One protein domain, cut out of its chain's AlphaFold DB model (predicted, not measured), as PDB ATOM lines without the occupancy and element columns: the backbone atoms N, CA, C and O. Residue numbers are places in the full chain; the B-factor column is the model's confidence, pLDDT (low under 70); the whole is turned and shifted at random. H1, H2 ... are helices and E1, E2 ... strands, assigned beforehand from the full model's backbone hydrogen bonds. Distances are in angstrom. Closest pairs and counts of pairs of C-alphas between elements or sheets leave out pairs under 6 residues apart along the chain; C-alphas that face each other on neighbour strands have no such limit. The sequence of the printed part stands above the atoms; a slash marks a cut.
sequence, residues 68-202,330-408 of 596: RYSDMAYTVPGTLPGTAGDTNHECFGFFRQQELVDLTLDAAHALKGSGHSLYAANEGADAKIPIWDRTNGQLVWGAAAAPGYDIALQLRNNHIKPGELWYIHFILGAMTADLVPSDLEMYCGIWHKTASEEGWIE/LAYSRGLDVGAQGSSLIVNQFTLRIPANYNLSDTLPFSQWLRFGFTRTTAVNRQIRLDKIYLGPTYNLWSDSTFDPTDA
ATOM      1  N   ARG A  68      39.329 -44.800 -43.918       57.72
ATOM      2  CA  ARG A  68      39.956 -46.097 -43.596       57.72
ATOM      3  C   ARG A  68      40.689 -46.096 -42.251       57.72
ATOM      4  O   ARG A  68      40.853 -47.154 -41.661       57.72
ATOM      5  N   TYR A  69      41.126 -44.942 -41.750       54.09
ATOM      6  CA  TYR A  69      41.675 -44.842 -40.391       54.09
ATOM      7  C   TYR A  69      40.569 -44.792 -39.331       54.09
ATOM      8  O   TYR A  69      40.781 -45.218 -38.202       54.09
ATOM      9  N   SER A  70      39.354 -44.397 -39.712       51.78
ATOM     10  CA  SER A  70      38.160 -44.602 -38.886       51.78
ATOM     11  C   SER A  70      37.676 -46.066 -38.914       51.78
ATOM     12  O   SER A  70      37.089 -46.523 -37.938       51.78
ATOM     13  N   ASP A  71      37.954 -46.830 -39.982       48.12
ATOM     14  CA  ASP A  71      37.729 -48.291 -40.055       48.12
ATOM     15  C   ASP A  71      38.632 -49.065 -39.068       48.12
ATOM     16  O   ASP A  71      38.213 -50.051 -38.472       48.12
ATOM     17  N   MET A  72      39.830 -48.551 -38.763       45.50
ATOM     18  CA  MET A  72      40.685 -49.099 -37.696       45.50
ATOM     19  C   MET A  72      40.055 -49.028 -36.302       45.50
ATOM     20  O   MET A  72      40.257 -49.914 -35.475       45.50
ATOM     21  N   ALA A  73      39.274 -47.979 -36.022       44.00
ATOM     22  CA  ALA A  73      38.507 -47.894 -34.781       44.00
ATOM     23  C   ALA A  73      37.414 -48.987 -34.707       44.00
ATOM     24  O   ALA A  73      36.947 -49.321 -33.618       44.00
ATOM     25  N   TYR A  74      37.037 -49.572 -35.853       42.25
ATOM     26  CA  TYR A  74      36.028 -50.622 -36.008       42.25
ATOM     27  C   TYR A  74      36.602 -52.057 -35.969       42.25
ATOM     28  O   TYR A  74      35.939 -52.965 -35.463       42.25
ATOM     29  N   THR A  75      37.820 -52.289 -36.459       42.56
ATOM     30  CA  THR A  75      38.432 -53.624 -36.667       42.56
ATOM     31  C   THR A  75      39.321 -54.137 -35.524       42.56
ATOM     32  O   THR A  75      39.779 -55.285 -35.599       42.56
ATOM     33  N   VAL A  76      39.554 -53.364 -34.451       44.56
ATOM     34  CA  VAL A  76      40.363 -53.820 -33.300       44.56
ATOM     35  C   VAL A  76      39.846 -55.181 -32.777       44.56
ATOM     36  O   VAL A  76      38.688 -55.287 -32.357       44.56
ATOM     37  N   PRO A  77      40.677 -56.247 -32.765       35.31
ATOM     38  CA  PRO A  77      40.247 -57.586 -32.367       35.31
ATOM     39  C   PRO A  77      39.787 -57.627 -30.907       35.31
ATOM     40  O   PRO A  77      40.578 -57.404 -29.992       35.31
ATOM     41  N   GLY A  78      38.517 -57.966 -30.683       38.59
ATOM     42  CA  GLY A  78      37.957 -58.132 -29.336       38.59
ATOM     43  C   GLY A  78      36.470 -57.825 -29.216       38.59
ATOM     44  O   GLY A  78      35.850 -58.242 -28.243       38.59
ATOM     45  N   THR A  79      35.868 -57.160 -30.204       39.47
ATOM     46  CA  THR A  79      34.453 -56.805 -30.129       39.47
ATOM     47  C   THR A  79      33.696 -57.205 -31.385       39.47
ATOM     48  O   THR A  79      33.751 -56.537 -32.414       39.47
ATOM     49  N   LEU A  80      32.958 -58.311 -31.301       34.94
ATOM     50  CA  LEU A  80      31.948 -58.650 -32.299       34.94
ATOM     51  C   LEU A  80      30.834 -57.583 -32.270       34.94
ATOM     52  O   LEU A  80      30.535 -57.057 -31.189       34.94
ATOM     53  N   PRO A  81      30.172 -57.291 -33.404       35.47
ATOM     54  CA  PRO A  81      28.979 -56.445 -33.426       35.47
ATOM     55  C   PRO A  81      27.973 -56.891 -32.348       35.47
ATOM     56  O   PRO A  81      27.515 -58.031 -32.371       35.47
ATOM     57  N   GLY A  82      27.671 -56.013 -31.383       39.09
ATOM     58  CA  GLY A  82      26.782 -56.303 -30.245       39.09
ATOM     59  C   GLY A  82      27.464 -56.734 -28.935       39.09
ATOM     60  O   GLY A  82      26.767 -56.995 -27.960       39.09
ATOM     61  N   THR A  83      28.800 -56.801 -28.889       41.03
ATOM     62  CA  THR A  83      29.582 -57.067 -27.656       41.03
ATOM     63  C   THR A  83      30.572 -55.951 -27.296       41.03
ATOM     64  O   THR A  83      31.138 -55.966 -26.206       41.03
ATOM     65  N   ALA A  84      30.759 -54.979 -28.194       43.47
ATOM     66  CA  ALA A  84      31.547 -53.768 -27.980       43.47
ATOM     67  C   ALA A  84      30.776 -52.731 -27.161       43.47
ATOM     68  O   ALA A  84      29.570 -52.589 -27.356       43.47
ATOM     69  N   GLY A  85      31.465 -51.962 -26.318       52.44
ATOM     70  CA  GLY A  85      30.904 -50.732 -25.762       52.44
ATOM     71  C   GLY A  85      30.587 -49.697 -26.852       52.44
ATOM     72  O   GLY A  85      31.076 -49.774 -27.978       52.44
ATOM     73  N   ASP A  86      29.773 -48.712 -26.488       51.38
ATOM     74  CA  ASP A  86      29.271 -47.638 -27.355       51.38
ATOM     75  C   ASP A  86      30.334 -46.892 -28.170       51.38
ATOM     76  O   ASP A  86      30.109 -46.542 -29.325       51.38
ATOM     77  N   THR A  87      31.532 -46.739 -27.617       54.19
ATOM     78  CA  THR A  87      32.643 -46.007 -28.233       54.19
ATOM     79  C   THR A  87      33.149 -46.600 -29.550       54.19
ATOM     80  O   THR A  87      33.734 -45.870 -30.342       54.19
ATOM     81  N   ASN A  88      32.894 -47.879 -29.851       55.75
ATOM     82  CA  ASN A  88      33.302 -48.489 -31.131       55.75
ATOM     83  C   ASN A  88      32.327 -48.174 -32.282       55.75
ATOM     84  O   ASN A  88      32.506 -48.637 -33.410       55.75
ATOM     85  N   HIS A  89      31.264 -47.422 -31.997       60.31
ATOM     86  CA  HIS A  89      30.275 -46.994 -32.978       60.31
ATOM     87  C   HIS A  89      30.372 -45.495 -33.305       60.31
ATOM     88  O   HIS A  89      29.553 -45.006 -34.083       60.31
ATOM     89  N   GLU A  90      31.343 -44.772 -32.741       65.75
ATOM     90  CA  GLU A  90      31.574 -43.340 -32.967       65.75
ATOM     91  C   GLU A  90      32.687 -43.115 -34.004       65.75
ATOM     92  O   GLU A  90      33.696 -43.820 -34.017       65.75
ATOM     93  N   CYS A  91      32.523 -42.119 -34.877       70.75
ATOM     94  CA  CYS A  91      33.602 -41.621 -35.727       70.75
ATOM     95  C   CYS A  91      34.386 -40.557 -34.950       70.75
ATOM     96  O   CYS A  91      33.845 -39.506 -34.597       70.75
ATOM     97  N   PHE A  92      35.658 -40.827 -34.662       69.31
ATOM     98  CA  PHE A  92      36.458 -39.967 -33.794       69.31
ATOM     99  C   PHE A  92      36.662 -38.564 -34.393       69.31
ATOM    100  O   PHE A  92      37.059 -38.424 -35.548       69.31
ATOM    101  N   GLY A  93      36.407 -37.517 -33.601       70.44
ATOM    102  CA  GLY A  93      36.623 -36.116 -33.994       70.44
ATOM    103  C   GLY A  93      35.593 -35.533 -34.972       70.44
ATOM    104  O   GLY A  93      35.665 -34.340 -35.270       70.44
ATOM    105  N   PHE A  94      34.633 -36.339 -35.433       81.25
ATOM    106  CA  PHE A  94      33.518 -35.909 -36.270       81.25
ATOM    107  C   PHE A  94      32.272 -35.692 -35.422       81.25
ATOM    108  O   PHE A  94      31.822 -36.586 -34.707       81.25
ATOM    109  N   PHE A  95      31.667 -34.522 -35.565       83.75
ATOM    110  CA  PHE A  95      30.449 -34.156 -34.860       83.75
ATOM    111  C   PHE A  95      29.390 -33.741 -35.866       83.75
ATOM    112  O   PHE A  95      29.686 -33.032 -36.827       83.75
ATOM    113  N   ARG A  96      28.147 -34.156 -35.642       86.25
ATOM    114  CA  ARG A  96      27.008 -33.569 -36.350       86.25
ATOM    115  C   ARG A  96      26.616 -32.284 -35.638       86.25
ATOM    116  O   ARG A  96      26.620 -32.239 -34.409       86.25
ATOM    117  N   GLN A  97      26.223 -31.271 -36.388       84.94
ATOM    118  CA  GLN A  97      25.717 -30.033 -35.806       84.94
ATOM    119  C   GLN A  97      24.461 -29.617 -36.544       84.94
ATOM    120  O   GLN A  97      24.276 -29.962 -37.708       84.94
ATOM    121  N   GLN A  98      23.567 -28.924 -35.848       80.44
ATOM    122  CA  GLN A  98      22.476 -28.251 -36.535       80.44
ATOM    123  C   GLN A  98      23.034 -27.035 -37.272       80.44
ATOM    124  O   GLN A  98      23.941 -26.350 -36.790       80.44
ATOM    125  N   GLU A  99      22.493 -26.785 -38.458       71.88
ATOM    126  CA  GLU A  99      22.878 -25.623 -39.249       71.88
ATOM    127  C   GLU A  99      22.584 -24.334 -38.458       71.88
ATOM    128  O   GLU A  99      21.510 -24.205 -37.869       71.88
ATOM    129  N   LEU A 100      23.529 -23.385 -38.442       65.56
ATOM    130  CA  LEU A 100      23.406 -22.075 -37.772       65.56
ATOM    131  C   LEU A 100      23.323 -22.100 -36.228       65.56
ATOM    132  O   LEU A 100      22.948 -21.096 -35.627       65.56
ATOM    133  N   VAL A 101      23.683 -23.215 -35.583       74.31
ATOM    134  CA  VAL A 101      23.811 -23.322 -34.117       74.31
ATOM    135  C   VAL A 101      25.291 -23.439 -33.717       74.31
ATOM    136  O   VAL A 101      26.108 -23.953 -34.492       74.31
ATOM    137  N   ASP A 102      25.623 -22.963 -32.510       77.44
ATOM    138  CA  ASP A 102      26.934 -23.132 -31.865       77.44
ATOM    139  C   ASP A 102      27.352 -24.612 -31.815       77.44
ATOM    140  O   ASP A 102      26.519 -25.509 -31.637       77.44
ATOM    141  N   LEU A 103      28.657 -24.883 -31.928       81.69
ATOM    142  CA  LEU A 103      29.192 -26.238 -31.884       81.69
ATOM    143  C   LEU A 103      28.965 -26.869 -30.515       81.69
ATOM    144  O   LEU A 103      29.427 -26.391 -29.476       81.69
ATOM    145  N   THR A 104      28.352 -28.047 -30.541       80.06
ATOM    146  CA  THR A 104      28.276 -28.939 -29.389       80.06
ATOM    147  C   THR A 104      29.184 -30.142 -29.617       80.06
ATOM    148  O   THR A 104      28.953 -30.946 -30.516       80.06
ATOM    149  N   LEU A 105      30.244 -30.264 -28.817       72.31
ATOM    150  CA  LEU A 105      31.303 -31.275 -28.988       72.31
ATOM    151  C   LEU A 105      31.252 -32.376 -27.923       72.31
ATOM    152  O   LEU A 105      32.278 -32.915 -27.509       72.31
ATOM    153  N   ASP A 106      30.058 -32.680 -27.425       71.75
ATOM    154  CA  ASP A 106      29.871 -33.779 -26.489       71.75
ATOM    155  C   ASP A 106      29.705 -35.119 -27.225       71.75
ATOM    156  O   ASP A 106      29.473 -35.190 -28.436       71.75
ATOM    157  N   ALA A 107      29.793 -36.211 -26.467       66.88
ATOM    158  CA  ALA A 107      29.564 -37.546 -27.001       66.88
ATOM    159  C   ALA A 107      28.155 -37.702 -27.593       66.88
ATOM    160  O   ALA A 107      27.949 -38.543 -28.460       66.88
ATOM    161  N   ALA A 108      27.159 -36.911 -27.173       70.94
ATOM    162  CA  ALA A 108      25.819 -37.002 -27.741       70.94
ATOM    163  C   ALA A 108      25.800 -36.533 -29.200       70.94
ATOM    164  O   ALA A 108      25.093 -37.164 -29.979       70.94
ATOM    165  N   HIS A 109      26.603 -35.530 -29.569       76.25
ATOM    166  CA  HIS A 109      26.699 -34.939 -30.911       76.25
ATOM    167  C   HIS A 109      27.803 -35.539 -31.793       76.25
ATOM    168  O   HIS A 109      27.907 -35.195 -32.972       76.25
ATOM    169  N   ALA A 110      28.606 -36.467 -31.269       76.44
ATOM    170  CA  ALA A 110      29.536 -37.242 -32.082       76.44
ATOM    171  C   ALA A 110      28.798 -37.987 -33.209       76.44
ATOM    172  O   ALA A 110      27.663 -38.450 -33.049       76.44
ATOM    173  N   LEU A 111      29.437 -38.087 -34.372       78.12
ATOM    174  CA  LEU A 111      28.910 -38.828 -35.510       78.12
ATOM    175  C   LEU A 111      28.962 -40.332 -35.219       78.12
ATOM    176  O   LEU A 111      30.006 -40.856 -34.831       78.12
ATOM    177  N   LYS A 112      27.848 -41.038 -35.435       75.69
ATOM    178  CA  LYS A 112      27.684 -42.437 -35.020       75.69
ATOM    179  C   LYS A 112      27.210 -43.342 -36.143       75.69
ATOM    180  O   LYS A 112      26.562 -42.907 -37.097       75.69
ATOM    181  N   GLY A 113      27.545 -44.621 -36.013       73.12
ATOM    182  CA  GLY A 113      27.073 -45.689 -36.880       73.12
ATOM    183  C   GLY A 113      25.765 -46.319 -36.410       73.12
ATOM    184  O   GLY A 113      25.379 -46.241 -35.240       73.12
ATOM    185  N   SER A 114      25.092 -47.009 -37.334       66.12
ATOM    186  CA  SER A 114      23.858 -47.739 -37.042       66.12
ATOM    187  C   SER A 114      24.106 -48.824 -35.980       66.12
ATOM    188  O   SER A 114      24.879 -49.765 -36.183       66.12
ATOM    189  N   GLY A 115      23.463 -48.676 -34.815       61.59
ATOM    190  CA  GLY A 115      23.534 -49.630 -33.699       61.59
ATOM    191  C   GLY A 115      24.220 -49.152 -32.411       61.59
ATOM    192  O   GLY A 115      24.300 -49.942 -31.478       61.59
ATOM    193  N   HIS A 116      24.683 -47.902 -32.326       64.38
ATOM    194  CA  HIS A 116      25.169 -47.307 -31.068       64.38
ATOM    195  C   HIS A 116      24.019 -47.127 -30.044       64.38
ATOM    196  O   HIS A 116      22.902 -46.800 -30.441       64.38
ATOM    197  N   SER A 117      24.241 -47.260 -28.727       55.69
ATOM    198  CA  SER A 117      23.167 -47.072 -27.724       55.69
ATOM    199  C   SER A 117      22.589 -45.647 -27.699       55.69
ATOM    200  O   SER A 117      21.376 -45.472 -27.654       55.69
ATOM    201  N   LEU A 118      23.443 -44.622 -27.792       59.12
ATOM    202  CA  LEU A 118      23.059 -43.210 -27.887       59.12
ATOM    203  C   LEU A 118      22.475 -42.812 -29.250       59.12
ATOM    204  O   LEU A 118      21.914 -41.728 -29.359       59.12
ATOM    205  N   TYR A 119      22.549 -43.677 -30.266       62.88
ATOM    206  CA  TYR A 119      21.813 -43.487 -31.524       62.88
ATOM    207  C   TYR A 119      20.291 -43.665 -31.319       62.88
ATOM    208  O   TYR A 119      19.487 -43.425 -32.225       62.88
ATOM    209  N   ALA A 120      19.871 -44.089 -30.119       43.44
ATOM    210  CA  ALA A 120      18.480 -44.300 -29.762       43.44
ATOM    211  C   ALA A 120      17.635 -43.013 -29.848       43.44
ATOM    212  O   ALA A 120      17.950 -41.966 -29.289       43.44
ATOM    213  N   ALA A 121      16.497 -43.165 -30.528       47.69
ATOM    214  CA  ALA A 121      15.421 -42.210 -30.787       47.69
ATOM    215  C   ALA A 121      15.675 -41.148 -31.869       47.69
ATOM    216  O   ALA A 121      14.969 -41.190 -32.869       47.69
ATOM    217  N   ASN A 122      16.632 -40.227 -31.739       52.62
ATOM    218  CA  ASN A 122      16.643 -39.034 -32.612       52.62
ATOM    219  C   ASN A 122      17.486 -39.186 -33.893       52.62
ATOM    220  O   ASN A 122      17.037 -38.782 -34.960       52.62
ATOM    221  N   GLU A 123      18.658 -39.826 -33.831       55.56
ATOM    222  CA  GLU A 123      19.539 -40.048 -35.001       55.56
ATOM    223  C   GLU A 123      19.014 -41.150 -35.941       55.56
ATOM    224  O   GLU A 123      19.148 -41.088 -37.166       55.56
ATOM    225  N   GLY A 124      18.354 -42.158 -35.364       56.56
ATOM    226  CA  GLY A 124      17.656 -43.202 -36.110       56.56
ATOM    227  C   GLY A 124      16.308 -42.779 -36.695       56.56
ATOM    228  O   GLY A 124      15.911 -43.346 -37.713       56.56
ATOM    229  N   ALA A 125      15.614 -41.810 -36.082       60.12
ATOM    230  CA  ALA A 125      14.319 -41.319 -36.559       60.12
ATOM    231  C   ALA A 125      14.439 -40.141 -37.533       60.12
ATOM    232  O   ALA A 125      13.646 -40.062 -38.472       60.12
ATOM    233  N   ASP A 126      15.419 -39.251 -37.348       73.31
ATOM    234  CA  ASP A 126      15.695 -38.183 -38.303       73.31
ATOM    235  C   ASP A 126      16.708 -38.656 -39.351       73.31
ATOM    236  O   ASP A 126      17.928 -38.625 -39.179       73.31
ATOM    237  N   ALA A 127      16.169 -39.100 -40.483       72.62
ATOM    238  CA  ALA A 127      16.954 -39.587 -41.606       72.62
ATOM    239  C   ALA A 127      17.898 -38.528 -42.218       72.62
ATOM    240  O   ALA A 127      18.754 -38.899 -43.020       72.62
ATOM    241  N   LYS A 128      17.773 -37.245 -41.841       76.00
ATOM    242  CA  LYS A 128      18.632 -36.145 -42.301       76.00
ATOM    243  C   LYS A 128      19.989 -36.095 -41.603       76.00
ATOM    244  O   LYS A 128      20.914 -35.481 -42.130       76.00
ATOM    245  N   ILE A 129      20.102 -36.702 -40.421       81.94
ATOM    246  CA  ILE A 129      21.347 -36.703 -39.656       81.94
ATOM    247  C   ILE A 129      22.403 -37.529 -40.413       81.94
ATOM    248  O   ILE A 129      22.105 -38.675 -40.790       81.94
ATOM    249  N   PRO A 130      23.611 -36.972 -40.652       85.44
ATOM    250  CA  PRO A 130      24.713 -37.727 -41.228       85.44
ATOM    251  C   PRO A 130      25.049 -38.958 -40.383       85.44
ATOM    252  O   PRO A 130      24.948 -38.935 -39.157       85.44
ATOM    253  N   ILE A 131      25.469 -40.033 -41.044       82.44
ATOM    254  CA  ILE A 131      25.815 -41.305 -40.413       82.44
ATOM    255  C   ILE A 131      27.214 -41.727 -40.801       82.44
ATOM    256  O   ILE A 131      27.621 -41.626 -41.955       82.44
ATOM    257  N   TRP A 132      27.907 -42.309 -39.836       78.31
ATOM    258  CA  TRP A 132      29.119 -43.063 -40.085       78.31
ATOM    259  C   TRP A 132      28.799 -44.502 -40.535       78.31
ATOM    260  O   TRP A 132      28.319 -45.323 -39.748       78.31
ATOM    261  N   ASP A 133      29.046 -44.837 -41.805       75.94
ATOM    262  CA  ASP A 133      28.976 -46.220 -42.284       75.94
ATOM    263  C   ASP A 133      30.269 -46.958 -41.935       75.94
ATOM    264  O   ASP A 133      31.234 -47.015 -42.701       75.94
ATOM    265  N   ARG A 134      30.232 -47.580 -40.758       66.31
ATOM    266  CA  ARG A 134      31.313 -48.405 -40.211       66.31
ATOM    267  C   ARG A 134      31.701 -49.609 -41.070       66.31
ATOM    268  O   ARG A 134      32.748 -50.182 -40.837       66.31
ATOM    269  N   THR A 135      30.850 -50.053 -41.995       66.06
ATOM    270  CA  THR A 135      31.132 -51.268 -42.781       66.06
ATOM    271  C   THR A 135      32.135 -50.984 -43.887       66.06
ATOM    272  O   THR A 135      32.940 -51.839 -44.235       66.06
ATOM    273  N   ASN A 136      32.031 -49.792 -44.471       66.94
ATOM    274  CA  ASN A 136      32.815 -49.391 -45.633       66.94
ATOM    275  C   ASN A 136      33.814 -48.277 -45.307       66.94
ATOM    276  O   ASN A 136      34.573 -47.880 -46.186       66.94
ATOM    277  N   GLY A 137      33.792 -47.767 -44.072       70.56
ATOM    278  CA  GLY A 137      34.618 -46.651 -43.652       70.56
ATOM    279  C   GLY A 137      34.295 -45.403 -44.469       70.56
ATOM    280  O   GLY A 137      35.158 -44.905 -45.181       70.56
ATOM    281  N   GLN A 138      33.046 -44.935 -44.432       78.31
ATOM    282  CA  GLN A 138      32.610 -43.749 -45.177       78.31
ATOM    283  C   GLN A 138      31.524 -42.987 -44.415       78.31
ATOM    284  O   GLN A 138      30.720 -43.568 -43.681       78.31
ATOM    285  N   LEU A 139      31.460 -41.677 -44.619       84.81
ATOM    286  CA  LEU A 139      30.327 -40.887 -44.162       84.81
ATOM    287  C   LEU A 139      29.188 -41.007 -45.179       84.81
ATOM    288  O   LEU A 139      29.404 -40.850 -46.377       84.81
ATOM    289  N   VAL A 140      27.967 -41.199 -44.690       87.12
ATOM    290  CA  VAL A 140      26.744 -41.201 -45.489       87.12
ATOM    291  C   VAL A 140      25.833 -40.062 -45.050       87.12
ATOM    292  O   VAL A 140      25.515 -39.913 -43.871       87.12
ATOM    293  N   TRP A 141      25.389 -39.253 -46.003       87.75
ATOM    294  CA  TRP A 141      24.733 -37.982 -45.728       87.75
ATOM    295  C   TRP A 141      23.815 -37.535 -46.879       87.75
ATOM    296  O   TRP A 141      23.716 -38.197 -47.912       87.75
ATOM    297  N   GLY A 142      23.078 -36.445 -46.680       86.19
ATOM    298  CA  GLY A 142      22.032 -35.959 -47.580       86.19
ATOM    299  C   GLY A 142      20.636 -36.047 -46.962       86.19
ATOM    300  O   GLY A 142      20.325 -36.979 -46.218       86.19
ATOM    301  N   ALA A 143      19.790 -35.076 -47.290       85.25
ATOM    302  CA  ALA A 143      18.429 -34.951 -46.790       85.25
ATOM    303  C   ALA A 143      17.446 -34.696 -47.943       85.25
ATOM    304  O   ALA A 143      17.614 -33.745 -48.703       85.25
ATOM    305  N   ALA A 144      16.393 -35.514 -48.034       83.62
ATOM    306  CA  ALA A 144      15.320 -35.376 -49.030       83.62
ATOM    307  C   ALA A 144      14.384 -34.182 -48.770       83.62
ATOM    308  O   ALA A 144      13.598 -33.781 -49.622       83.62
ATOM    309  N   ALA A 145      14.437 -33.637 -47.558       80.19
ATOM    310  CA  ALA A 145      13.778 -32.403 -47.156       80.19
ATOM    311  C   ALA A 145      14.846 -31.412 -46.685       80.19
ATOM    312  O   ALA A 145      16.001 -31.811 -46.558       80.19
ATOM    313  N   ALA A 146      14.457 -30.157 -46.407       72.06
ATOM    314  CA  ALA A 146      15.374 -29.066 -46.053       72.06
ATOM    315  C   ALA A 146      16.565 -29.560 -45.204       72.06
ATOM    316  O   ALA A 146      16.301 -30.213 -44.171       72.06
ATOM    317  N   PRO A 147      17.819 -29.310 -45.652       68.75
ATOM    318  CA  PRO A 147      19.008 -29.649 -44.884       68.75
ATOM    319  C   PRO A 147      18.877 -29.056 -43.483       68.75
ATOM    320  O   PRO A 147      18.285 -27.996 -43.301       68.75
ATOM    321  N   GLY A 148      19.318 -29.799 -42.476       71.81
ATOM    322  CA  GLY A 148      19.244 -29.336 -41.087       71.81
ATOM    323  C   GLY A 148      20.432 -29.760 -40.243       71.81
ATOM    324  O   GLY A 148      20.494 -29.397 -39.073       71.81
ATOM    325  N   TYR A 149      21.355 -30.525 -40.832       84.00
ATOM    326  CA  TYR A 149      22.561 -30.982 -40.173       84.00
ATOM    327  C   TYR A 149      23.752 -30.865 -41.103       84.00
ATOM    328  O   TYR A 149      23.690 -31.279 -42.265       84.00
ATOM    329  N   ASP A 150      24.833 -30.358 -40.542       88.12
ATOM    330  CA  ASP A 150      26.147 -30.280 -41.142       88.12
ATOM    331  C   ASP A 150      27.132 -31.077 -40.264       88.12
ATOM    332  O   ASP A 150      26.754 -31.736 -39.284       88.12
ATOM    333  N   ILE A 151      28.395 -31.101 -40.669       88.50
ATOM    334  CA  ILE A 151      29.441 -31.868 -40.003       88.50
ATOM    335  C   ILE A 151      30.555 -30.926 -39.613       88.50
ATOM    336  O   ILE A 151      31.023 -30.150 -40.441       88.50
ATOM    337  N   ALA A 152      31.011 -31.050 -38.374       88.81
ATOM    338  CA  ALA A 152      32.161 -30.347 -37.846       88.81
ATOM    339  C   ALA A 152      33.281 -31.337 -37.527       88.81
ATOM    340  O   ALA A 152      33.070 -32.350 -36.856       88.81
ATOM    341  N   LEU A 153      34.481 -31.010 -37.988       87.44
ATOM    342  CA  LEU A 153      35.705 -31.754 -37.755       87.44
ATOM    343  C   LEU A 153      36.687 -30.855 -37.007       87.44
ATOM    344  O   LEU A 153      37.141 -29.843 -37.541       87.44
ATOM    345  N   GLN A 154      37.002 -31.204 -35.761       84.88
ATOM    346  CA  GLN A 154      37.916 -30.402 -34.947       84.88
ATOM    347  C   GLN A 154      39.349 -30.519 -35.456       84.88
ATOM    348  O   GLN A 154      39.872 -31.621 -35.602       84.88
ATOM    349  N   LEU A 155      40.011 -29.387 -35.691       84.44
ATOM    350  CA  LEU A 155      41.420 -29.379 -36.059       84.44
ATOM    351  C   LEU A 155      42.293 -29.605 -34.821       84.44
ATOM    352  O   LEU A 155      42.051 -29.077 -33.736       84.44
ATOM    353  N   ARG A 156      43.366 -30.375 -35.006       74.50
ATOM    354  CA  ARG A 156      44.297 -30.774 -33.939       74.50
ATOM    355  C   ARG A 156      45.092 -29.628 -33.328       74.50
ATOM    356  O   ARG A 156      45.619 -29.816 -32.246       74.50
ATOM    357  N   ASN A 157      45.228 -28.492 -34.005       77.31
ATOM    358  CA  ASN A 157      45.718 -27.231 -33.443       77.31
ATOM    359  C   ASN A 157      45.115 -26.074 -34.245       77.31
ATOM    360  O   ASN A 157      44.561 -26.284 -35.326       77.31
ATOM    361  N   ASN A 158      45.336 -24.849 -33.770       82.50
ATOM    362  CA  ASN A 158      44.991 -23.640 -34.510       82.50
ATOM    363  C   ASN A 158      46.022 -23.377 -35.626       82.50
ATOM    364  O   ASN A 158      46.883 -22.503 -35.511       82.50
ATOM    365  N   HIS A 159      46.012 -24.223 -36.657       80.31
ATOM    366  CA  HIS A 159      46.967 -24.183 -37.766       80.31
ATOM    367  C   HIS A 159      46.614 -23.155 -38.839       80.31
ATOM    368  O   HIS A 159      47.512 -22.737 -39.565       80.31
ATOM    369  N   ILE A 160      45.344 -22.762 -38.930       85.88
ATOM    370  CA  ILE A 160      44.849 -21.829 -39.937       85.88
ATOM    371  C   ILE A 160      45.230 -20.413 -39.511       85.88
ATOM    372  O   ILE A 160      44.775 -19.951 -38.459       85.88
ATOM    373  N   LYS A 161      46.080 -19.736 -40.292       84.50
ATOM    374  CA  LYS A 161      46.575 -18.392 -39.960       84.50
ATOM    375  C   LYS A 161      45.981 -17.312 -40.865       84.50
ATOM    376  O   LYS A 161      45.538 -17.612 -41.974       84.50
ATOM    377  N   PRO A 162      45.995 -16.046 -40.411       83.38
ATOM    378  CA  PRO A 162      45.468 -14.928 -41.184       83.38
ATOM    379  C   PRO A 162      46.193 -14.777 -42.523       83.38
ATOM    380  O   PRO A 162      47.414 -14.928 -42.591       83.38
ATOM    381  N   GLY A 163      45.431 -14.480 -43.575       71.75
ATOM    382  CA  GLY A 163      45.957 -14.212 -44.917       71.75
ATOM    383  C   GLY A 163      46.419 -15.450 -45.686       71.75
ATOM    384  O   GLY A 163      46.921 -15.318 -46.798       71.75
ATOM    385  N   GLU A 164      46.270 -16.654 -45.137       77.69
ATOM    386  CA  GLU A 164      46.627 -17.879 -45.847       77.69
ATOM    387  C   GLU A 164      45.544 -18.307 -46.847       77.69
ATOM    388  O   GLU A 164      44.347 -18.067 -46.669       77.69
ATOM    389  N   LEU A 165      45.985 -18.999 -47.898       77.50
ATOM    390  CA  LEU A 165      45.116 -19.701 -48.831       77.50
ATOM    391  C   LEU A 165      45.118 -21.188 -48.478       77.50
ATOM    392  O   LEU A 165      46.180 -21.799 -48.341       77.50
ATOM    393  N   TRP A 166      43.931 -21.762 -48.348       83.62
ATOM    394  CA  TRP A 166      43.726 -23.155 -47.987       83.62
ATOM    395  C   TRP A 166      42.890 -23.855 -49.047       83.62
ATOM    396  O   TRP A 166      41.971 -23.285 -49.627       83.62
ATOM    397  N   TYR A 167      43.211 -25.114 -49.296       83.19
ATOM    398  CA  TYR A 167      42.532 -25.950 -50.270       83.19
ATOM    399  C   TYR A 167      41.838 -27.085 -49.544       83.19
ATOM    400  O   TYR A 167      42.443 -27.747 -48.694       83.19
ATOM    401  N   ILE A 168      40.580 -27.309 -49.908       85.25
ATOM    402  CA  ILE A 168      39.795 -28.437 -49.440       85.25
ATOM    403  C   ILE A 168      39.494 -29.332 -50.626       85.25
ATOM    404  O   ILE A 168      38.845 -28.902 -51.573       85.25
ATOM    405  N   HIS A 169      39.926 -30.586 -50.561       85.19
ATOM    406  CA  HIS A 169      39.527 -31.606 -51.528       85.19
ATOM    407  C   HIS A 169      38.670 -32.642 -50.830       85.19
ATOM    408  O   HIS A 169      38.912 -32.981 -49.675       85.19
ATOM    409  N   PHE A 170      37.668 -33.163 -51.520       84.62
ATOM    410  CA  PHE A 170      36.795 -34.185 -50.965       84.62
ATOM    411  C   PHE A 170      36.273 -35.111 -52.055       84.62
ATOM    412  O   PHE A 170      36.159 -34.721 -53.215       84.62
ATOM    413  N   ILE A 171      36.015 -36.366 -51.702       85.69
ATOM    414  CA  ILE A 171      35.578 -37.386 -52.658       85.69
ATOM    415  C   ILE A 171      34.120 -37.727 -52.406       85.69
ATOM    416  O   ILE A 171      33.799 -38.245 -51.339       85.69
ATOM    417  N   LEU A 172      33.266 -37.493 -53.404       87.75
ATOM    418  CA  LEU A 172      31.842 -37.798 -53.338       87.75
ATOM    419  C   LEU A 172      31.439 -38.936 -54.277       87.75
ATOM    420  O   LEU A 172      31.964 -39.093 -55.385       87.75
ATOM    421  N   GLY A 173      30.426 -39.688 -53.856       88.56
ATOM    422  CA  GLY A 173      29.687 -40.610 -54.712       88.56
ATOM    423  C   GLY A 173      28.246 -40.793 -54.246       88.56
ATOM    424  O   GLY A 173      27.882 -40.415 -53.135       88.56
ATOM    425  N   ALA A 174      27.421 -41.389 -55.096       88.31
ATOM    426  CA  ALA A 174      26.046 -41.731 -54.778       88.31
ATOM    427  C   ALA A 174      25.975 -43.099 -54.081       88.31
ATOM    428  O   ALA A 174      26.630 -44.064 -54.482       88.31
ATOM    429  N   MET A 175      25.146 -43.181 -53.045       86.81
ATOM    430  CA  MET A 175      24.844 -44.398 -52.290       86.81
ATOM    431  C   MET A 175      23.650 -45.160 -52.855       86.81
ATOM    432  O   MET A 175      23.569 -46.378 -52.689       86.81
ATOM    433  N   THR A 176      22.741 -44.472 -53.546       82.38
ATOM    434  CA  THR A 176      21.543 -45.066 -54.152       82.38
ATOM    435  C   THR A 176      21.565 -44.912 -55.669       82.38
ATOM    436  O   THR A 176      22.312 -44.097 -56.209       82.38
ATOM    437  N   ALA A 177      20.761 -45.725 -56.358       81.12
ATOM    438  CA  ALA A 177      20.586 -45.637 -57.807       81.12
ATOM    439  C   ALA A 177      19.742 -44.417 -58.218       81.12
ATOM    440  O   ALA A 177      19.650 -44.114 -59.407       81.12
ATOM    441  N   ASP A 178      19.102 -43.753 -57.249       82.00
ATOM    442  CA  ASP A 178      18.307 -42.560 -57.500       82.00
ATOM    443  C   ASP A 178      19.204 -41.445 -58.022       82.00
ATOM    444  O   ASP A 178      20.344 -41.270 -57.578       82.00
ATOM    445  N   LEU A 179      18.665 -40.667 -58.956       83.25
ATOM    446  CA  LEU A 179      19.395 -39.571 -59.565       83.25
ATOM    447  C   LEU A 179      19.755 -38.530 -58.498       83.25
ATOM    448  O   LEU A 179      18.886 -38.050 -57.765       83.25
ATOM    449  N   VAL A 180      21.039 -38.192 -58.401       85.00
ATOM    450  CA  VAL A 180      21.485 -37.056 -57.592       85.00
ATOM    451  C   VAL A 180      21.022 -35.780 -58.298       85.00
ATOM    452  O   VAL A 180      21.256 -35.661 -59.504       85.00
ATOM    453  N   PRO A 181      20.348 -34.844 -57.603       84.25
ATOM    454  CA  PRO A 181      19.937 -33.584 -58.211       84.25
ATOM    455  C   PRO A 181      21.131 -32.853 -58.830       84.25
ATOM    456  O   PRO A 181      22.177 -32.721 -58.197       84.25
ATOM    457  N   SER A 182      20.979 -32.374 -60.065       78.38
ATOM    458  CA  SER A 182      22.045 -31.658 -60.783       78.38
ATOM    459  C   SER A 182      22.367 -30.292 -60.173       78.38
ATOM    460  O   SER A 182      23.394 -29.707 -60.490       78.38
ATOM    461  N   ASP A 183      21.477 -29.768 -59.331       79.38
ATOM    462  CA  ASP A 183      21.627 -28.509 -58.612       79.38
ATOM    463  C   ASP A 183      22.058 -28.708 -57.152       79.38
ATOM    464  O   ASP A 183      21.921 -27.790 -56.351       79.38
ATOM    465  N   LEU A 184      22.553 -29.892 -56.774       84.50
ATOM    466  CA  LEU A 184      23.043 -30.123 -55.419       84.50
ATOM    467  C   LEU A 184      24.191 -29.158 -55.091       84.50
ATOM    468  O   LEU A 184      25.150 -29.030 -55.852       84.50
ATOM    469  N   GLU A 185      24.108 -28.515 -53.928       85.75
ATOM    470  CA  GLU A 185      25.087 -27.533 -53.467       85.75
ATOM    471  C   GLU A 185      25.511 -27.826 -52.015       85.75
ATOM    472  O   GLU A 185      24.703 -28.246 -51.180       85.75
ATOM    473  N   MET A 186      26.789 -27.591 -51.714       85.06
ATOM    474  CA  MET A 186      27.406 -27.664 -50.392       85.06
ATOM    475  C   MET A 186      28.151 -26.380 -50.064       85.06
ATOM    476  O   MET A 186      28.600 -25.657 -50.953       85.06
ATOM    477  N   TYR A 187      28.356 -26.165 -48.772       86.56
ATOM    478  CA  TYR A 187      29.346 -25.239 -48.255       86.56
ATOM    479  C   TYR A 187      30.447 -25.971 -47.496       86.56
ATOM    480  O   TYR A 187      30.239 -27.058 -46.947       86.56
ATOM    481  N   CYS A 188      31.619 -25.348 -47.428       88.50
ATOM    482  CA  CYS A 188      32.673 -25.726 -46.500       88.50
ATOM    483  C   CYS A 188      33.403 -24.490 -45.983       88.50
ATOM    484  O   CYS A 188      33.542 -23.508 -46.706       88.50
ATOM    485  N   GLY A 189      33.889 -24.524 -44.752       90.00
ATOM    486  CA  GLY A 189      34.582 -23.375 -44.181       90.00
ATOM    487  C   GLY A 189      35.344 -23.707 -42.913       90.00
ATOM    488  O   GLY A 189      35.221 -24.810 -42.372       90.00
ATOM    489  N   ILE A 190      36.114 -22.734 -42.430       92.81
ATOM    490  CA  ILE A 190      36.773 -22.821 -41.130       92.81
ATOM    491  C   ILE A 190      35.960 -22.043 -40.103       92.81
ATOM    492  O   ILE A 190      35.779 -20.832 -40.206       92.81
ATOM    493  N   TRP A 191      35.486 -22.770 -39.105       91.56
ATOM    494  CA  TRP A 191      34.795 -22.262 -37.935       91.56
ATOM    495  C   TRP A 191      35.791 -22.089 -36.789       91.56
ATOM    496  O   TRP A 191      36.758 -22.849 -36.687       91.56
ATOM    497  N   HIS A 192      35.575 -21.118 -35.913       91.00
ATOM    498  CA  HIS A 192      36.404 -20.913 -34.734       91.00
ATOM    499  C   HIS A 192      35.584 -20.495 -33.517       91.00
ATOM    500  O   HIS A 192      34.423 -20.107 -33.623       91.00
ATOM    501  N   LYS A 193      36.218 -20.587 -32.350       88.44
ATOM    502  CA  LYS A 193      35.646 -20.171 -31.072       88.44
ATOM    503  C   LYS A 193      36.648 -19.287 -30.354       88.44
ATOM    504  O   LYS A 193      37.818 -19.653 -30.182       88.44
ATOM    505  N   THR A 194      36.176 -18.128 -29.931       87.00
ATOM    506  CA  THR A 194      36.908 -17.174 -29.106       87.00
ATOM    507  C   THR A 194      36.325 -17.177 -27.691       87.00
ATOM    508  O   THR A 194      35.448 -17.974 -27.351       87.00
ATOM    509  N   ALA A 195      36.833 -16.308 -26.818       81.94
ATOM    510  CA  ALA A 195      36.251 -16.132 -25.489       81.94
ATOM    511  C   ALA A 195      34.863 -15.461 -25.519       81.94
ATOM    512  O   ALA A 195      34.104 -15.613 -24.561       81.94
ATOM    513  N   SER A 196      34.551 -14.701 -26.573       81.31
ATOM    514  CA  SER A 196      33.330 -13.895 -26.686       81.31
ATOM    515  C   SER A 196      32.317 -14.448 -27.678       81.31
ATOM    516  O   SER A 196      31.132 -14.166 -27.523       81.31
ATOM    517  N   GLU A 197      32.758 -15.208 -28.680       82.50
ATOM    518  CA  GLU A 197      31.893 -15.638 -29.774       82.50
ATOM    519  C   GLU A 197      32.327 -16.963 -30.399       82.50
ATOM    520  O   GLU A 197      33.412 -17.498 -30.149       82.50
ATOM    521  N   GLU A 198      31.439 -17.481 -31.233       87.19
ATOM    522  CA  GLU A 198      31.643 -18.677 -32.016       87.19
ATOM    523  C   GLU A 198      31.019 -18.473 -33.403       87.19
ATOM    524  O   GLU A 198      29.903 -17.969 -33.517       87.19
ATOM    525  N   GLY A 199      31.754 -18.812 -34.462       88.06
ATOM    526  CA  GLY A 199      31.359 -18.442 -35.819       88.06
ATOM    527  C   GLY A 199      32.313 -18.940 -36.895       88.06
ATOM    528  O   GLY A 199      33.311 -19.609 -36.619       88.06
ATOM    529  N   TRP A 200      32.027 -18.592 -38.148       88.12
ATOM    530  CA  TRP A 200      33.033 -18.673 -39.205       88.12
ATOM    531  C   TRP A 200      34.204 -17.763 -38.857       88.12
ATOM    532  O   TRP A 200      33.988 -16.673 -38.336       88.12
ATOM    533  N   ILE A 201      35.432 -18.181 -39.178       88.06
ATOM    534  CA  ILE A 201      36.556 -17.247 -39.143       88.06
ATOM    535  C   ILE A 201      36.203 -16.091 -40.066       88.06
ATOM    536  O   ILE A 201      36.051 -16.276 -41.276       88.06
ATOM    537  N   GLU A 202      36.097 -14.912 -39.476       84.25
ATOM    538  CA  GLU A 202      35.785 -13.690 -40.181       84.25
ATOM    539  C   GLU A 202      36.867 -12.631 -39.989       84.25
ATOM    540  O   GLU A 202      37.708 -12.684 -39.088       84.25
ATOM    541  N   LEU A 330      34.828 -19.167 -45.780       83.56
ATOM    542  CA  LEU A 330      33.693 -19.999 -46.180       83.56
ATOM    543  C   LEU A 330      33.574 -20.044 -47.711       83.56
ATOM    544  O   LEU A 330      33.675 -19.020 -48.386       83.56
ATOM    545  N   ALA A 331      33.341 -21.231 -48.264       79.12
ATOM    546  CA  ALA A 331      33.103 -21.491 -49.679       79.12
ATOM    547  C   ALA A 331      31.764 -22.189 -49.905       79.12
ATOM    548  O   ALA A 331      31.351 -23.013 -49.094       79.12
ATOM    549  N   TYR A 332      31.130 -21.883 -51.038       79.62
ATOM    550  CA  TYR A 332      29.911 -22.524 -51.521       79.62
ATOM    551  C   TYR A 332      30.160 -23.110 -52.910       79.62
ATOM    552  O   TYR A 332      30.859 -22.506 -53.724       79.62
ATOM    553  N   SER A 333      29.583 -24.271 -53.212       76.06
ATOM    554  CA  SER A 333      29.566 -24.804 -54.580       76.06
ATOM    555  C   SER A 333      28.431 -24.182 -55.379       76.06
ATOM    556  O   SER A 333      27.357 -23.939 -54.831       76.06
ATOM    557  N   ARG A 334      28.617 -24.067 -56.693       61.09
ATOM    558  CA  ARG A 334      27.551 -23.761 -57.657       61.09
ATOM    559  C   ARG A 334      27.243 -24.996 -58.508       61.09
ATOM    560  O   ARG A 334      27.425 -24.979 -59.720       61.09
ATOM    561  N   GLY A 335      26.840 -26.073 -57.834       67.50
ATOM    562  CA  GLY A 335      26.707 -27.416 -58.396       67.50
ATOM    563  C   GLY A 335      27.854 -28.332 -57.967       67.50
ATOM    564  O   GLY A 335      29.022 -27.938 -57.978       67.50
ATOM    565  N   LEU A 336      27.507 -29.549 -57.554       77.94
ATOM    566  CA  LEU A 336      28.442 -30.592 -57.143       77.94
ATOM    567  C   LEU A 336      28.432 -31.749 -58.123       77.94
ATOM    568  O   LEU A 336      27.378 -32.319 -58.411       77.94
ATOM    569  N   ASP A 337      29.624 -32.179 -58.526       80.56
ATOM    570  CA  ASP A 337      29.764 -33.426 -59.259       80.56
ATOM    571  C   ASP A 337      29.788 -34.592 -58.271       80.56
ATOM    572  O   ASP A 337      30.713 -34.768 -57.469       80.56
ATOM    573  N   VAL A 338      28.763 -35.436 -58.351       83.75
ATOM    574  CA  VAL A 338      28.664 -36.656 -57.551       83.75
ATOM    575  C   VAL A 338      28.767 -37.854 -58.476       83.75
ATOM    576  O   VAL A 338      27.994 -38.004 -59.421       83.75
ATOM    577  N   GLY A 339      29.724 -38.739 -58.204       80.19
ATOM    578  CA  GLY A 339      29.858 -39.962 -58.984       80.19
ATOM    579  C   GLY A 339      28.630 -40.864 -58.834       80.19
ATOM    580  O   GLY A 339      28.097 -41.024 -57.741       80.19
ATOM    581  N   ALA A 340      28.197 -41.492 -59.923       78.06
ATOM    582  CA  ALA A 340      27.145 -42.503 -59.919       78.06
ATOM    583  C   ALA A 340      27.439 -43.687 -58.977       78.06
ATOM    584  O   ALA A 340      28.597 -44.028 -58.691       78.06
ATOM    585  N   GLN A 341      26.360 -44.344 -58.544       79.25
ATOM    586  CA  GLN A 341      26.383 -45.448 -57.590       79.25
ATOM    587  C   GLN A 341      27.312 -46.590 -58.032       79.25
ATOM    588  O   GLN A 341      27.315 -47.021 -59.185       79.25
ATOM    589  N   GLY A 342      28.089 -47.119 -57.085       63.84
ATOM    590  CA  GLY A 342      28.790 -48.397 -57.236       63.84
ATOM    591  C   GLY A 342      30.053 -48.406 -58.104       63.84
ATOM    592  O   GLY A 342      30.696 -49.449 -58.175       63.84
ATOM    593  N   SER A 343      30.456 -47.303 -58.750       57.03
ATOM    594  CA  SER A 343      31.681 -47.335 -59.579       57.03
ATOM    595  C   SER A 343      32.398 -46.006 -59.824       57.03
ATOM    596  O   SER A 343      33.598 -46.030 -60.091       57.03
ATOM    597  N   SER A 344      31.739 -44.856 -59.685       70.56
ATOM    598  CA  SER A 344      32.390 -43.551 -59.857       70.56
ATOM    599  C   SER A 344      32.477 -42.802 -58.534       70.56
ATOM    600  O   SER A 344      31.476 -42.593 -57.856       70.56
ATOM    601  N   LEU A 345      33.695 -42.414 -58.178       78.25
ATOM    602  CA  LEU A 345      33.998 -41.440 -57.140       78.25
ATOM    603  C   LEU A 345      34.551 -40.202 -57.836       78.25
ATOM    604  O   LEU A 345      35.426 -40.336 -58.697       78.25
ATOM    605  N   ILE A 346      34.038 -39.030 -57.478       79.12
ATOM    606  CA  ILE A 346      34.471 -37.760 -58.060       79.12
ATOM    607  C   ILE A 346      35.148 -36.923 -56.987       79.12
ATOM    608  O   ILE A 346      34.643 -36.781 -55.873       79.12
ATOM    609  N   VAL A 347      36.320 -36.396 -57.335       80.81
ATOM    610  CA  VAL A 347      37.040 -35.431 -56.509       80.81
ATOM    611  C   VAL A 347      36.430 -34.058 -56.761       80.81
ATOM    612  O   VAL A 347      36.419 -33.591 -57.895       80.81
ATOM    613  N   ASN A 348      35.952 -33.434 -55.693       81.12
ATOM    614  CA  ASN A 348      35.518 -32.049 -55.658       81.12
ATOM    615  C   ASN A 348      36.553 -31.215 -54.900       81.12
ATOM    616  O   ASN A 348      37.306 -31.736 -54.067       81.12
ATOM    617  N   GLN A 349      36.579 -29.918 -55.189       80.19
ATOM    618  CA  GLN A 349      37.550 -28.993 -54.627       80.19
ATOM    619  C   GLN A 349      36.905 -27.655 -54.263       80.19
ATOM    620  O   GLN A 349      36.118 -27.109 -55.031       80.19
ATOM    621  N   PHE A 350      37.322 -27.112 -53.121       80.31
ATOM    622  CA  PHE A 350      37.098 -25.736 -52.709       80.31
ATOM    623  C   PHE A 350      38.415 -25.034 -52.396       80.31
ATOM    624  O   PHE A 350      39.369 -25.646 -51.905       80.31
ATOM    625  N   THR A 351      38.424 -23.725 -52.618       79.00
ATOM    626  CA  THR A 351      39.499 -22.836 -52.190       79.00
ATOM    627  C   THR A 351      38.953 -21.910 -51.105       79.00
ATOM    628  O   THR A 351      38.000 -21.163 -51.328       79.00
ATOM    629  N   LEU A 352      39.557 -21.957 -49.920       79.25
ATOM    630  CA  LEU A 352      39.254 -21.075 -48.802       79.25
ATOM    631  C   LEU A 352      40.323 -20.011 -48.658       79.25
ATOM    632  O   LEU A 352      41.520 -20.300 -48.614       79.25
ATOM    633  N   ARG A 353      39.870 -18.776 -48.498       77.19
ATOM    634  CA  ARG A 353      40.728 -17.658 -48.150       77.19
ATOM    635  C   ARG A 353      40.512 -17.290 -46.698       77.19
ATOM    636  O   ARG A 353      39.377 -17.069 -46.286       77.19
ATOM    637  N   ILE A 354      41.597 -17.223 -45.937       83.75
ATOM    638  CA  ILE A 354      41.531 -16.759 -44.557       83.75
ATOM    639  C   ILE A 354      41.695 -15.239 -44.560       83.75
ATOM    640  O   ILE A 354      42.689 -14.755 -45.113       83.75
ATOM    641  N   PRO A 355      40.770 -14.484 -43.943       78.38
ATOM    642  CA  PRO A 355      40.882 -13.034 -43.846       78.38
ATOM    643  C   PRO A 355      42.256 -12.618 -43.311       78.38
ATOM    644  O   PRO A 355      42.762 -13.183 -42.338       78.38
ATOM    645  N   ALA A 356      42.893 -11.633 -43.948       72.56
ATOM    646  CA  ALA A 356      44.248 -11.192 -43.581       72.56
ATOM    647  C   ALA A 356      44.326 -10.581 -42.172       72.56
ATOM    648  O   ALA A 356      45.380 -10.564 -41.542       72.56
ATOM    649  N   ASN A 357      43.198 -10.092 -41.677       74.25
ATOM    650  CA  ASN A 357      43.022  -9.468 -40.374       74.25
ATOM    651  C   ASN A 357      42.251 -10.342 -39.378       74.25
ATOM    652  O   ASN A 357      41.871  -9.848 -38.319       74.25
ATOM    653  N   TYR A 358      42.023 -11.618 -39.700       83.69
ATOM    654  CA  TYR A 358      41.562 -12.591 -38.718       83.69
ATOM    655  C   TYR A 358      42.473 -12.526 -37.481       83.69
ATOM    656  O   TYR A 358      43.697 -12.625 -37.593       83.69
ATOM    657  N   ASN A 359      41.901 -12.353 -36.287       84.06
ATOM    658  CA  ASN A 359      42.699 -12.312 -35.070       84.06
ATOM    659  C   ASN A 359      42.898 -13.714 -34.474       84.06
ATOM    660  O   ASN A 359      42.138 -14.179 -33.621       84.06
ATOM    661  N   LEU A 360      43.970 -14.389 -34.894       85.31
ATOM    662  CA  LEU A 360      44.314 -15.714 -34.373       85.31
ATOM    663  C   LEU A 360      44.553 -15.714 -32.852       85.31
ATOM    664  O   LEU A 360      44.310 -16.738 -32.217       85.31
ATOM    665  N   SER A 361      44.997 -14.599 -32.249       84.62
ATOM    666  CA  SER A 361      45.260 -14.560 -30.802       84.62
ATOM    667  C   SER A 361      44.002 -14.686 -29.951       84.62
ATOM    668  O   SER A 361      44.093 -15.132 -28.811       84.62
ATOM    669  N   ASP A 362      42.846 -14.313 -30.501       85.56
ATOM    670  CA  ASP A 362      41.565 -14.374 -29.792       85.56
ATOM    671  C   ASP A 362      40.939 -15.772 -29.879       85.56
ATOM    672  O   ASP A 362      40.027 -16.109 -29.124       85.56
ATOM    673  N   THR A 363      41.450 -16.613 -30.782       87.31
ATOM    674  CA  THR A 363      40.970 -17.982 -30.958       87.31
ATOM    675  C   THR A 363      41.507 -18.873 -29.848       87.31
ATOM    676  O   THR A 363      42.720 -19.005 -29.660       87.31
ATOM    677  N   LEU A 364      40.595 -19.521 -29.122       84.94
ATOM    678  CA  LEU A 364      40.946 -20.405 -28.014       84.94
ATOM    679  C   LEU A 364      41.791 -21.598 -28.507       84.94
ATOM    680  O   LEU A 364      41.702 -21.986 -29.674       84.94
ATOM    681  N   PRO A 365      42.631 -22.214 -27.659       80.19
ATOM    682  CA  PRO A 365      43.401 -23.391 -28.056       80.19
ATOM    683  C   PRO A 365      42.503 -24.519 -28.585       80.19
ATOM    684  O   PRO A 365      41.441 -24.776 -28.018       80.19
ATOM    685  N   PHE A 366      42.939 -25.206 -29.648       79.38
ATOM    686  CA  PHE A 366      42.212 -26.328 -30.271       79.38
ATOM    687  C   PHE A 366      40.786 -25.970 -30.706       79.38
ATOM    688  O   PHE A 366      39.894 -26.814 -30.685       79.38
ATOM    689  N   SER A 367      40.565 -24.707 -31.058       86.56
ATOM    690  CA  SER A 367      39.233 -24.164 -31.311       86.56
ATOM    691  C   SER A 367      39.088 -23.647 -32.736       86.56
ATOM    692  O   SER A 367      38.539 -22.573 -32.970       86.56
ATOM    693  N   GLN A 368      39.620 -24.418 -33.683       90.12
ATOM    694  CA  GLN A 368      39.334 -24.289 -35.106       90.12
ATOM    695  C   GLN A 368      38.717 -25.600 -35.595       90.12
ATOM    696  O   GLN A 368      39.180 -26.683 -35.230       90.12
ATOM    697  N   TRP A 369      37.694 -25.504 -36.435       91.00
ATOM    698  CA  TRP A 369      36.990 -26.649 -36.999       91.00
ATOM    699  C   TRP A 369      36.808 -26.464 -38.490       91.00
ATOM    700  O   TRP A 369      36.505 -25.376 -38.967       91.00
ATOM    701  N   LEU A 370      36.939 -27.556 -39.221       92.06
ATOM    702  CA  LEU A 370      36.484 -27.636 -40.591       92.06
ATOM    703  C   LEU A 370      35.005 -28.043 -40.574       92.06
ATOM    704  O   LEU A 370      34.675 -29.098 -40.035       92.06
ATOM    705  N   ARG A 371      34.119 -27.218 -41.137       90.06
ATOM    706  CA  ARG A 371      32.684 -27.528 -41.246       90.06
ATOM    707  C   ARG A 371      32.260 -27.740 -42.694       90.06
ATOM    708  O   ARG A 371      32.760 -27.054 -43.584       90.06
ATOM    709  N   PHE A 372      31.319 -28.659 -42.903       89.00
ATOM    710  CA  PHE A 372      30.707 -28.973 -44.195       89.00
ATOM    711  C   PHE A 372      29.202 -29.122 -44.054       89.00
ATOM    712  O   PHE A 372      28.767 -29.921 -43.227       89.00
ATOM    713  N   GLY A 373      28.430 -28.470 -44.927       88.50
ATOM    714  CA  GLY A 373      26.966 -28.592 -45.005       88.50
ATOM    715  C   GLY A 373      26.456 -28.724 -46.439       88.50
ATOM    716  O   GLY A 373      27.132 -28.298 -47.370       88.50
ATOM    717  N   PHE A 374      25.260 -29.285 -46.627       87.06
ATOM    718  CA  PHE A 374      24.500 -29.124 -47.874       87.06
ATOM    719  C   PHE A 374      23.616 -27.882 -47.764       87.06
ATOM    720  O   PHE A 374      22.915 -27.735 -46.769       87.06
ATOM    721  N   THR A 375      23.593 -27.031 -48.790       85.19
ATOM    722  CA  THR A 375      22.636 -25.910 -48.880       85.19
ATOM    723  C   THR A 375      21.353 -26.302 -49.609       85.19
ATOM    724  O   THR A 375      20.341 -25.610 -49.504       85.19
ATOM    725  N   ARG A 376      21.365 -27.425 -50.342       85.44
ATOM    726  CA  ARG A 376      20.197 -27.963 -51.053       85.44
ATOM    727  C   ARG A 376      19.902 -29.413 -50.702       85.44
ATOM    728  O   ARG A 376      20.747 -30.149 -50.204       85.44
ATOM    729  N   THR A 377      18.660 -29.814 -50.951       89.25
ATOM    730  CA  THR A 377      18.165 -31.163 -50.669       89.25
ATOM    731  C   THR A 377      18.686 -32.180 -51.676       89.25
ATOM    732  O   THR A 377      18.780 -31.899 -52.867       89.25
ATOM    733  N   THR A 378      18.936 -33.398 -51.211       89.44
ATOM    734  CA  THR A 378      19.151 -34.567 -52.068       89.44
ATOM    735  C   THR A 378      17.808 -35.153 -52.513       89.44
ATOM    736  O   THR A 378      16.755 -34.753 -52.020       89.44
ATOM    737  N   ALA A 379      17.800 -36.108 -53.447       86.69
ATOM    738  CA  ALA A 379      16.550 -36.745 -53.877       86.69
ATOM    739  C   ALA A 379      15.996 -37.701 -52.806       86.69
ATOM    740  O   ALA A 379      14.787 -37.824 -52.621       86.69
ATOM    741  N   VAL A 380      16.896 -38.366 -52.078       87.81
ATOM    742  CA  VAL A 380      16.578 -39.264 -50.964       87.81
ATOM    743  C   VAL A 380      17.491 -38.977 -49.777       87.81
ATOM    744  O   VAL A 380      18.575 -38.412 -49.930       87.81
ATOM    745  N   ASN A 381      17.064 -39.347 -48.570       87.00
ATOM    746  CA  ASN A 381      17.918 -39.228 -47.391       87.00
ATOM    747  C   ASN A 381      19.143 -40.130 -47.555       87.00
ATOM    748  O   ASN A 381      19.009 -41.248 -48.058       87.00
ATOM    749  N   ARG A 382      20.309 -39.675 -47.083       85.56
ATOM    750  CA  ARG A 382      21.543 -40.476 -47.063       85.56
ATOM    751  C   ARG A 382      21.996 -40.921 -48.466       85.56
ATOM    752  O   ARG A 382      22.575 -41.992 -48.628       85.56
ATOM    753  N   GLN A 383      21.714 -40.101 -49.485       88.62
ATOM    754  CA  GLN A 383      22.045 -40.381 -50.887       88.62
ATOM    755  C   GLN A 383      23.536 -40.224 -51.197       88.62
ATOM    756  O   GLN A 383      24.014 -40.822 -52.157       88.62
ATOM    757  N   ILE A 384      24.270 -39.423 -50.429       90.06
ATOM    758  CA  ILE A 384      25.651 -39.056 -50.733       90.06
ATOM    759  C   ILE A 384      26.588 -39.785 -49.782       90.06
ATOM    760  O   ILE A 384      26.372 -39.785 -48.571       90.06
ATOM    761  N   ARG A 385      27.644 -40.379 -50.329       88.25
ATOM    762  CA  ARG A 385      28.814 -40.802 -49.562       88.25
ATOM    763  C   ARG A 385      29.958 -39.821 -49.739       88.25
ATOM    764  O   ARG A 385      30.169 -39.302 -50.836       88.25
ATOM    765  N   LEU A 386      30.687 -39.613 -48.654       87.94
ATOM    766  CA  LEU A 386      31.926 -38.859 -48.595       87.94
ATOM    767  C   LEU A 386      33.030 -39.814 -48.127       87.94
ATOM    768  O   LEU A 386      32.961 -40.348 -47.020       87.94
ATOM    769  N   ASP A 387      34.030 -40.018 -48.985       78.38
ATOM    770  CA  ASP A 387      35.046 -41.068 -48.810       78.38
ATOM    771  C   ASP A 387      36.372 -40.535 -48.264       78.38
ATOM    772  O   ASP A 387      37.105 -41.269 -47.600       78.38
ATOM    773  N   LYS A 388      36.720 -39.283 -48.573       81.62
ATOM    774  CA  LYS A 388      37.949 -38.630 -48.098       81.62
ATOM    775  C   LYS A 388      37.781 -37.128 -48.055       81.62
ATOM    776  O   LYS A 388      37.034 -36.575 -48.862       81.62
ATOM    777  N   ILE A 389      38.542 -36.493 -47.173       85.44
ATOM    778  CA  ILE A 389      38.674 -35.047 -47.038       85.44
ATOM    779  C   ILE A 389      40.165 -34.719 -46.957       85.44
ATOM    780  O   ILE A 389      40.933 -35.415 -46.310       85.44
ATOM    781  N   TYR A 390      40.602 -33.669 -47.630       86.44
ATOM    782  CA  TYR A 390      41.934 -33.099 -47.499       86.44
ATOM    783  C   TYR A 390      41.772 -31.624 -47.194       86.44
ATOM    784  O   TYR A 390      40.975 -30.959 -47.845       86.44
ATOM    785  N   LEU A 391      42.539 -31.129 -46.228       88.38
ATOM    786  CA  LEU A 391      42.658 -29.712 -45.912       88.38
ATOM    787  C   LEU A 391      44.143 -29.364 -45.853       88.38
ATOM    788  O   LEU A 391      44.859 -29.875 -44.993       88.38
ATOM    789  N   GLY A 392      44.618 -28.486 -46.732       85.12
ATOM    790  CA  GLY A 392      46.030 -28.106 -46.733       85.12
ATOM    791  C   GLY A 392      46.335 -26.800 -47.467       85.12
ATOM    792  O   GLY A 392      45.530 -26.343 -48.273       85.12
ATOM    793  N   PRO A 393      47.525 -26.211 -47.245       76.50
ATOM    794  CA  PRO A 393      47.923 -24.929 -47.840       76.50
ATOM    795  C   PRO A 393      48.378 -25.051 -49.303       76.50
ATOM    796  O   PRO A 393      48.744 -24.069 -49.939       76.50
ATOM    797  N   THR A 394      48.424 -26.269 -49.845       68.56
ATOM    798  CA  THR A 394      48.884 -26.523 -51.213       68.56
ATOM    799  C   THR A 394      47.804 -27.191 -52.041       68.56
ATOM    800  O   THR A 394      47.213 -28.169 -51.577       68.56
ATOM    801  N   TYR A 395      47.698 -26.756 -53.298       62.84
ATOM    802  CA  TYR A 395      46.914 -27.341 -54.398       62.84
ATOM    803  C   TYR A 395      47.401 -28.756 -54.815       62.84
ATOM    804  O   TYR A 395      47.210 -29.213 -55.935       62.84
ATOM    805  N   ASN A 396      48.131 -29.463 -53.953       51.78
ATOM    806  CA  ASN A 396      48.750 -30.736 -54.304       51.78
ATOM    807  C   ASN A 396      47.741 -31.898 -54.310       51.78
ATOM    808  O   ASN A 396      46.635 -31.811 -53.779       51.78
ATOM    809  N   LEU A 397      48.188 -33.020 -54.883       58.09
ATOM    810  CA  LEU A 397      47.514 -34.319 -54.836       58.09
ATOM    811  C   LEU A 397      47.293 -34.801 -53.391       58.09
ATOM    812  O   LEU A 397      48.008 -34.408 -52.474       58.09
ATOM    813  N   TRP A 398      46.325 -35.700 -53.224       62.47
ATOM    814  CA  TRP A 398      45.937 -36.328 -51.958       62.47
ATOM    815  C   TRP A 398      47.114 -36.801 -51.085       62.47
ATOM    816  O   TRP A 398      47.988 -37.548 -51.541       62.47
ATOM    817  N   SER A 399      47.073 -36.447 -49.801       63.59
ATOM    818  CA  SER A 399      47.889 -37.035 -48.739       63.59
ATOM    819  C   SER A 399      47.001 -37.433 -47.560       63.59
ATOM    820  O   SER A 399      46.013 -36.766 -47.250       63.59
ATOM    821  N   ASP A 400      47.353 -38.550 -46.928       66.00
ATOM    822  CA  ASP A 400      46.764 -38.954 -45.651       66.00
ATOM    823  C   ASP A 400      47.167 -37.909 -44.592       66.00
ATOM    824  O   ASP A 400      48.258 -37.324 -44.673       66.00
ATOM    825  N   SER A 401      46.307 -37.659 -43.607       68.56
ATOM    826  CA  SER A 401      46.664 -36.774 -42.502       68.56
ATOM    827  C   SER A 401      47.817 -37.366 -41.718       68.56
ATOM    828  O   SER A 401      47.842 -38.562 -41.427       68.56
ATOM    829  N   THR A 402      48.748 -36.523 -41.278       65.06
ATOM    830  CA  THR A 402      49.767 -36.963 -40.315       65.06
ATOM    831  C   THR A 402      49.150 -37.352 -38.970       65.06
ATOM    832  O   THR A 402      49.813 -37.988 -38.154       65.06
ATOM    833  N   PHE A 403      47.891 -36.973 -38.731       61.53
ATOM    834  CA  PHE A 403      47.154 -37.270 -37.510       61.53
ATOM    835  C   PHE A 403      46.395 -38.596 -37.574       61.53
ATOM    836  O   PHE A 403      46.229 -39.221 -36.525       61.53
ATOM    837  N   ASP A 404      46.030 -39.066 -38.772       56.59
ATOM    838  CA  ASP A 404      45.226 -40.280 -38.970       56.59
ATOM    839  C   ASP A 404      45.806 -41.516 -38.234       56.59
ATOM    840  O   ASP A 404      45.066 -42.169 -37.502       56.59
ATOM    841  N   PRO A 405      47.129 -41.798 -38.266       50.09
ATOM    842  CA  PRO A 405      47.717 -42.935 -37.537       50.09
ATOM    843  C   PRO A 405      47.761 -42.771 -36.009       50.09
ATOM    844  O   PRO A 405      48.074 -43.705 -35.278       50.09
ATOM    845  N   THR A 406      47.556 -41.558 -35.493       53.00
ATOM    846  CA  THR A 406      47.603 -41.289 -34.043       53.00
ATOM    847  C   THR A 406      46.220 -41.196 -33.409       53.00
ATOM    848  O   THR A 406      46.124 -41.424 -32.207       53.00
ATOM    849  N   ASP A 407      45.175 -40.904 -34.192       48.81
ATOM    850  CA  ASP A 407      43.770 -40.983 -33.755       48.81
ATOM    851  C   ASP A 407      43.188 -42.394 -33.889       48.81
ATOM    852  O   ASP A 407      42.206 -42.714 -33.228       48.81
ATOM    853  N   ALA A 408      43.836 -43.280 -34.647       45.16
ATOM    854  CA  ALA A 408      43.452 -44.683 -34.770       45.16
ATOM    855  C   ALA A 408      43.775 -45.544 -33.519       45.16
ATOM    856  O   ALA A 408      43.851 -46.774 -33.587       45.16
TER     857      ALA A 408
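AT A GLANCE: This is residues 68 to 202 and 330 to 408 of the 596 residues of an uncharacterized protein of Acidobacteria bacterium (UniProt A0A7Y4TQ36). Two strongly twisted sheets lie face to face as a sandwich, the strands of one at 41 degrees to those of the other, with four short helices outside it. Four nested antiparallel pairs, E4 with E12, E5 with E11, E6 with E10 and E7 with E9, wind over both sheets as a jelly roll, one long hairpin rolled up. The 214 printed residues run H1 H2 E1 E2 H3 E3 to E12 H4; one sheet is branched, the other is E3 E4 E12 E6 E10, and both are antiparallel. The class is mixed, with 99 residues in named elements, under half. The whole is compact, radius of gyration of the C-alphas 17.0 A, spanning 49 by 39 by 32 A.

IN THESE COORDINATES: Find C-alpha 68 at (39.956, -46.097, -43.596), where H1, residues 68 to 75, begins. Next come H2, 86 to 89; E1, 90 to 98, which bends by 97 degrees at residue 93; E2, 110 to 112; H3, 122 to 125; E3, 131 to 133; E4, 138 to 141; and E5, 149 to 154. Then look for E6, 165 to 174, 29.7 A long; E7, 186 to 194, 25.6 A; E8, 198 to 200; E9, 330 to 332; E10, 346 to 353, 23.3 A; E11, 363 to 374, 26.1 A; and E12, 384 to 392, 23.5 A. H4, 404 to 407, ends at C-alpha 407, (43.770, -40.983, -33.755).

HOW THE PARTS SIT: Begin at E1: E2 lies on one side, N 91 to O 111 2.8 A, and E5 on the other, N 95 to O 152 2.9 A. E11 lies on the other side of E5 from E1, N 151 to O 372 2.8 A, and E7 lies on the other side of E11 from E5, N 187 to O 373 2.8 A. On the other side of E7 lie E8, N 192 to O 199 2.8 A, and E9, N 188 to O 331 2.9 A. In the second sheet, look at N 131 to O 140 for E3 and E4, 2.8 A; N 141 to O 384 for E4 and E12, 2.8 A; N 167 to O 392 for E6 and E12, 2.8 A; and N 166 to O 352 for E6 and E10, 2.8 A. The parts of the two sheets that face each other are 9.3 A apart, centre to centre. H1 only grazes both sheets and H2 only the branched one; H3 and H4 are on neither. H1 only just touches H2, closest C-alphas Tyr 74 and Asn 88 at 6.0 A, and H4, Tyr 69 and Asp 404 at 6.0 A, with 3 pairs within 8 A each. H1 has 2 of 4 O i to N i+4 pairs within hydrogen-bond range; H2, H3 and H4 are too short for one.

THE WHOLE: The C-alphas of Thr 83 and Asn 357 are the two farthest apart, 51.1 A. Residues 203 to 329 are not printed; C-alphas 202 and 330 are 9.0 A apart across the cut. The links E1 to E2, E6 to E7, E9 to E10 and E12 to H4 are long. Confidence is under 70 in 61 residues, among them 68 to 90, 114 to 125 and 394 to 408; the mean pLDDT of the printed part is 74.7.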